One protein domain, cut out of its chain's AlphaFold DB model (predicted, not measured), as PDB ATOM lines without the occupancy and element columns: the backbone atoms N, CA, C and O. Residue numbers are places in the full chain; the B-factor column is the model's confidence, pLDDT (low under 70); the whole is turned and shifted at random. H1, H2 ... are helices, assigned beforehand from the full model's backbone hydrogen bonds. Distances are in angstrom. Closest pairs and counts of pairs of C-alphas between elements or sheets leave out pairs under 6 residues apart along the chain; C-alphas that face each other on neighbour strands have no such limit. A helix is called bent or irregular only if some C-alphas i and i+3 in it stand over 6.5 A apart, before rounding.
ATOM      1  N   ALA A   2     126.009 166.267 127.276       71.88
ATOM      2  CA  ALA A   2     124.860 166.594 128.150       71.88
ATOM      3  C   ALA A   2     125.061 166.147 129.616       71.88
ATOM      4  O   ALA A   2     124.726 166.864 130.554       71.88
ATOM      5  N   TRP A   3     125.689 164.985 129.803       73.31
ATOM      6  CA  TRP A   3     126.080 164.465 131.113       73.31
ATOM      7  C   TRP A   3     127.126 165.332 131.835       73.31
ATOM      8  O   TRP A   3     127.031 165.536 133.042       73.31
ATOM      9  N   ASP A   4     128.094 165.883 131.101       75.75
ATOM     10  CA  ASP A   4     129.135 166.754 131.666       75.75
ATOM     11  C   ASP A   4     128.551 168.103 132.089       75.75
ATOM     12  O   ASP A   4     128.950 168.660 133.107       75.75
ATOM     13  N   MET A   5     127.546 168.597 131.361       81.06
ATOM     14  CA  MET A   5     126.791 169.787 131.755       81.06
ATOM     15  C   MET A   5     125.969 169.543 133.022       81.06
ATOM     16  O   MET A   5     125.997 170.362 133.935       81.06
ATOM     17  N   ALA A   6     125.279 168.401 133.108       79.19
ATOM     18  CA  ALA A   6     124.462 168.056 134.271       79.19
ATOM     19  C   ALA A   6     125.299 167.942 135.558       79.19
ATOM     20  O   ALA A   6     124.879 168.407 136.612       79.19
ATOM     21  N   LYS A   7     126.511 167.383 135.464       79.56
ATOM     22  CA  LYS A   7     127.445 167.243 136.595       79.56
ATOM     23  C   LYS A   7     128.050 168.553 137.097       79.56
ATOM     24  O   LYS A   7     128.540 168.591 138.221       79.56
ATOM     25  N   ASN A   8     128.073 169.583 136.259       82.88
ATOM     26  CA  ASN A   8     128.712 170.867 136.552       82.88
ATOM     27  C   ASN A   8     127.699 172.009 136.641       82.88
ATOM     28  O   ASN A   8     128.075 173.175 136.612       82.88
ATOM     29  N   ILE A   9     126.411 171.680 136.748       84.50
ATOM     30  CA  ILE A   9     125.338 172.670 136.735       84.50
ATOM     31  C   ILE A   9     125.444 173.664 137.900       84.50
ATOM     32  O   ILE A   9     124.959 174.787 137.805       84.50
ATOM     33  N   ASP A  10     126.081 173.267 138.997       83.50
ATOM     34  CA  ASP A  10     126.363 174.100 140.163       83.50
ATOM     35  C   ASP A  10     127.534 175.075 139.977       83.50
ATOM     36  O   ASP A  10     127.686 175.961 140.805       83.50
ATOM     37  N   LEU A  11     128.331 174.950 138.912       86.69
ATOM     38  CA  LEU A  11     129.426 175.878 138.596       86.69
ATOM     39  C   LEU A  11     128.996 177.049 137.706       86.69
ATOM     40  O   LEU A  11     129.807 177.931 137.445       86.69
ATOM     41  N   PHE A  12     127.768 177.025 137.181       91.06
ATOM     42  CA  PHE A  12     127.281 178.052 136.267       91.06
ATOM     43  C   PHE A  12     126.499 179.119 137.036       91.06
ATOM     44  O   PHE A  12     125.348 178.885 137.426       91.06
ATOM     45  N   ASP A  13     127.110 180.291 137.189       92.81
ATOM     46  CA  ASP A  13     126.501 181.496 137.760       92.81
ATOM     47  C   ASP A  13     126.101 182.494 136.664       92.81
ATOM     48  O   ASP A  13     125.212 183.328 136.844       92.81
ATOM     49  N   SER A  14     126.727 182.379 135.493       94.06
ATOM     50  CA  SER A  14     126.467 183.179 134.308       94.06
ATOM     51  C   SER A  14     126.323 182.303 133.055       94.06
ATOM     52  O   SER A  14     126.893 181.211 132.981       94.06
ATOM     53  N   PRO A  15     125.619 182.778 132.009       93.31
ATOM     54  CA  PRO A  15     125.566 182.074 130.728       93.31
ATOM     55  C   PRO A  15     126.948 181.834 130.104       93.31
ATOM     56  O   PRO A  15     127.142 180.833 129.422       93.31
ATOM     57  N   ASN A  16     127.917 182.720 130.358       93.56
ATOM     58  CA  ASN A  16     129.270 182.607 129.811       93.56
ATOM     59  C   ASN A  16     130.060 181.439 130.414       93.56
ATOM     60  O   ASN A  16     130.967 180.928 129.760       93.56
ATOM     61  N   ASP A  17     129.696 180.960 131.605       91.81
ATOM     62  CA  ASP A  17     130.382 179.835 132.253       91.81
ATOM     63  C   ASP A  17     130.166 178.519 131.487       91.81
ATOM     64  O   ASP A  17     130.985 177.600 131.556       91.81
ATOM     65  N   LEU A  18     129.108 178.439 130.671       91.00
ATOM     66  CA  LEU A  18     128.862 177.312 129.770       91.00
ATOM     67  C   LEU A  18     129.960 177.163 128.706       91.00
ATOM     68  O   LEU A  18     130.165 176.054 128.205       91.00
ATOM     69  N   ALA A  19     130.715 178.228 128.409       90.25
ATOM     70  CA  ALA A  19     131.852 178.178 127.492       90.25
ATOM     71  C   ALA A  19     132.961 177.234 127.981       90.25
ATOM     72  O   ALA A  19     133.661 176.638 127.162       90.25
ATOM     73  N   ILE A  20     133.084 177.044 129.301       86.81
ATOM     74  CA  ILE A  20     134.075 176.150 129.917       86.81
ATOM     75  C   ILE A  20     133.813 174.689 129.518       86.81
ATOM     76  O   ILE A  20     134.754 173.917 129.348       86.81
ATOM     77  N   VAL A  21     132.541 174.310 129.343       86.88
ATOM     78  CA  VAL A  21     132.132 172.927 129.040       86.88
ATOM     79  C   VAL A  21     131.840 172.720 127.554       86.88
ATOM     80  O   VAL A  21     132.129 171.652 127.020       86.88
ATOM     81  N   LEU A  22     131.273 173.721 126.874       87.19
ATOM     82  CA  LEU A  22     130.845 173.614 125.473       87.19
ATOM     83  C   LEU A  22     131.916 174.032 124.453       87.19
ATOM     84  O   LEU A  22     131.688 173.883 123.258       87.19
ATOM     85  N   ALA A  23     133.082 174.511 124.902       82.69
ATOM     86  CA  ALA A  23     134.208 174.941 124.062       82.69
ATOM     87  C   ALA A  23     133.873 176.037 123.024       82.69
ATOM     88  O   ALA A  23     134.646 176.272 122.096       82.69
ATOM     89  N   GLY A  24     132.739 176.724 123.183       84.88
ATOM     90  CA  GLY A  24     132.285 177.790 122.295       84.88
ATOM     91  C   GLY A  24     130.778 177.757 122.061       84.88
ATOM     92  O   GLY A  24     130.092 176.796 122.409       84.88
ATOM     93  N   GLU A  25     130.259 178.847 121.505       84.62
ATOM     94  CA  GLU A  25     128.853 178.957 121.132       84.62
ATOM     95  C   GLU A  25     128.686 178.523 119.670       84.62
ATOM     96  O   GLU A  25     129.125 179.212 118.751       84.62
ATOM     97  N   THR A  26     128.073 177.359 119.447       85.88
ATOM     98  CA  THR A  26     127.826 176.847 118.087       85.88
ATOM     99  C   THR A  26     126.650 177.563 117.424       85.88
ATOM    100  O   THR A  26     126.607 177.703 116.203       85.88
ATOM    101  N   ILE A  27     125.677 178.003 118.227       92.38
ATOM    102  CA  ILE A  27     124.465 178.697 117.783       92.38
ATOM    103  C   ILE A  27     124.347 179.996 118.590       92.38
ATOM    104  O   ILE A  27     124.248 179.906 119.811       92.38
ATOM    105  N   PRO A  28     124.309 181.185 117.959       94.69
ATOM    106  CA  PRO A  28     124.188 182.448 118.686       94.69
ATOM    107  C   PRO A  28     122.971 182.475 119.621       94.69
ATOM    108  O   PRO A  28     121.848 182.199 119.196       94.69
ATOM    109  N   GLY A  29     123.183 182.818 120.891       92.88
ATOM    110  CA  GLY A  29     122.148 182.836 121.928       92.88
ATOM    111  C   GLY A  29     121.874 181.482 122.598       92.88
ATOM    112  O   GLY A  29     120.999 181.398 123.466       92.88
ATOM    113  N   GLN A  30     122.613 180.428 122.255       93.56
ATOM    114  CA  GLN A  30     122.501 179.111 122.880       93.56
ATOM    115  C   GLN A  30     122.848 179.154 124.369       93.56
ATOM    116  O   GLN A  30     122.165 178.512 125.168       93.56
ATOM    117  N   PHE A  31     123.882 179.903 124.760       94.56
ATOM    118  CA  PHE A  31     124.302 179.981 126.161       94.56
ATOM    119  C   PHE A  31     123.212 180.575 127.068       94.56
ATOM    120  O   PHE A  31     122.831 179.904 128.031       94.56
ATOM    121  N   PRO A  32     122.621 181.751 126.761       95.62
ATOM    122  CA  PRO A  32     121.466 182.264 127.498       95.62
ATOM    123  C   PRO A  32     120.291 181.281 127.575       95.62
ATOM    124  O   PRO A  32     119.724 181.094 128.651       95.62
ATOM    125  N   ALA A  33     119.941 180.627 126.462       94.94
ATOM    126  CA  ALA A  33     118.806 179.704 126.406       94.94
ATOM    127  C   ALA A  33     119.018 178.455 127.282       94.94
ATOM    128  O   ALA A  33     118.123 178.035 128.023       94.94
ATOM    129  N   LEU A  34     120.218 177.871 127.234       92.00
ATOM    130  CA  LEU A  34     120.587 176.730 128.071       92.00
ATOM    131  C   LEU A  34     120.654 177.127 129.544       92.00
ATOM    132  O   LEU A  34     120.075 176.436 130.381       92.00
ATOM    133  N   PHE A  35     121.290 178.256 129.858       94.25
ATOM    134  CA  PHE A  35     121.378 178.768 131.223       94.25
ATOM    135  C   PHE A  35     119.988 178.971 131.829       94.25
ATOM    136  O   PHE A  35     119.701 178.428 132.892       94.25
ATOM    137  N   GLN A  36     119.081 179.640 131.112       95.25
ATOM    138  CA  GLN A  36     117.703 179.843 131.562       95.25
ATOM    139  C   GLN A  36     116.973 178.516 131.815       95.25
ATOM    140  O   GLN A  36     116.255 178.378 132.808       95.25
ATOM    141  N   THR A  37     117.168 177.529 130.937       93.12
ATOM    142  CA  THR A  37     116.572 176.194 131.084       93.12
ATOM    143  C   THR A  37     117.078 175.501 132.351       93.12
ATOM    144  O   THR A  37     116.282 174.956 133.117       93.12
ATOM    145  N   PHE A  38     118.380 175.582 132.629       90.31
ATOM    146  CA  PHE A  38     118.983 175.024 133.838       90.31
ATOM    147  C   PHE A  38     118.574 175.770 135.112       90.31
ATOM    148  O   PHE A  38     118.256 175.123 136.107       90.31
ATOM    149  N   SER A  39     118.497 177.103 135.096       91.12
ATOM    150  CA  SER A  39     117.989 177.892 136.229       91.12
ATOM    151  C   SER A  39     116.533 177.547 136.547       91.12
ATOM    152  O   SER A  39     116.156 177.408 137.713       91.12
ATOM    153  N   ARG A  40     115.707 177.349 135.514       92.25
ATOM    154  CA  ARG A  40     114.325 176.893 135.685       92.25
ATOM    155  C   ARG A  40     114.267 175.486 136.270       92.25
ATOM    156  O   ARG A  40     113.459 175.230 137.152       92.25
ATOM    157  N   TRP A  41     115.131 174.582 135.822       89.12
ATOM    158  CA  TRP A  41     115.212 173.237 136.386       89.12
ATOM    159  C   TRP A  41     115.631 173.253 137.868       89.12
ATOM    160  O   TRP A  41     114.952 172.633 138.683       89.12
ATOM    161  N   LYS A  42     116.657 174.036 138.241       87.31
ATOM    162  CA  LYS A  42     117.098 174.205 139.642       87.31
ATOM    163  C   LYS A  42     115.993 174.730 140.559       87.31
ATOM    164  O   LYS A  42     115.909 174.332 141.709       87.31
ATOM    165  N   THR A  43     115.160 175.641 140.059       89.00
ATOM    166  CA  THR A  43     114.057 176.225 140.842       89.00
ATOM    167  C   THR A  43     112.830 175.318 140.896       89.00
ATOM    168  O   THR A  43     112.117 175.304 141.896       89.00
ATOM    169  N   GLN A  44     112.568 174.555 139.833       94.31
ATOM    170  CA  GLN A  44     111.411 173.669 139.742       94.31
ATOM    171  C   GLN A  44     111.594 172.365 140.531       94.31
ATOM    172  O   GLN A  44     110.616 171.811 141.034       94.31
ATOM    173  N   PHE A  45     112.825 171.871 140.639       88.44
ATOM    174  CA  PHE A  45     113.158 170.665 141.387       88.44
ATOM    175  C   PHE A  45     114.031 171.044 142.584       88.44
ATOM    176  O   PHE A  45     115.027 171.734 142.409       88.44
ATOM    177  N   ASN A  46     113.689 170.571 143.789       85.94
ATOM    178  CA  ASN A  46     114.487 170.785 145.006       85.94
ATOM    179  C   ASN A  46     115.810 169.999 144.928       85.94
ATOM    180  O   ASN A  46     115.957 168.918 145.498       85.94
TER     181      ASN A  46
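What this domain is: This is residues 2 to 46 of the 191 residues of an uncharacterized protein of Melampsora larici-populina (strain 98AG31 / pathotype 3-4-7) (UniProt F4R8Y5). One long helix, H3, makes the long axis of the domain, and a short helix, H2, is set across it near the beginning of H3. A second short helix, H1, lies off to one side, near H2 but apart from H3. The printed part has 45 residues with three named helices, in the order H1, H2, H3 along the chain, and no named strand; the class is all helix. The whole is compact, with a radius of gyration of the C-alphas of 10.1 A, and its outline is elongated, spanning 30 by 18 by 17 A.

How they stand to each other: The printed part begins with H1, residues 2 to 7. After a short link comes H2, residues 15 to 22. H1 and H2 are close but not clearly touching, with 2 pairs of C-alphas within 8 A; the closest C-alphas are those of Met 5 and Val 21, 6.8 A apart. They run opposite ways at a steep tilt of 67 degrees. A second short link leads to H3, residues 30 to 44. H2 and H3 touch, with Pro 15 and Phe 31 having the closest C-alphas, 5.2 A apart. Their lines stand about perpendicular, at 77 degrees. H3 touches H2 with residues 31 to 35 alone. H1 and H3 are apart. In H1 and H3 every pair of O i and N i+4 is within hydrogen-bond range; in H2 1 of 4 such pairs is, beside 4 of 5 pairs of O i and N i+3.

Where its parts are: H1 runs from Ala 2, with its C-alpha at (124.860, 166.594, 128.150), to Lys 7. H2 runs from Pro 15, with its C-alpha at (125.566, 182.074, 130.728), to Leu 22, and measures 11.3 A from first to last C-alpha. H3 runs from Gln 30 to Gln 44, whose C-alpha is at (111.411, 173.669, 139.742); it has 15 residues and measures 20.9 A. No helix is bent or irregular.

The domain as a whole: The two C-alphas farthest apart are those of Thr 26, between H2 and H3, and Asn 46, the last printed residue, at 30.6 A. The C-alphas of the first and last printed residues, Ala 2 and Asn 46, are 20.2 A apart. The printed part runs from residue 2 to residue 46 without a cut. Both links, H1 to H2 and H2 to H3, have 7 residues and are short but not tight; no link is long. The mean pLDDT of the printed part is 88.4, and no printed residue is under 70. H1 has a mean pLDDT of 77, against 90 for H2 and 92 for H3.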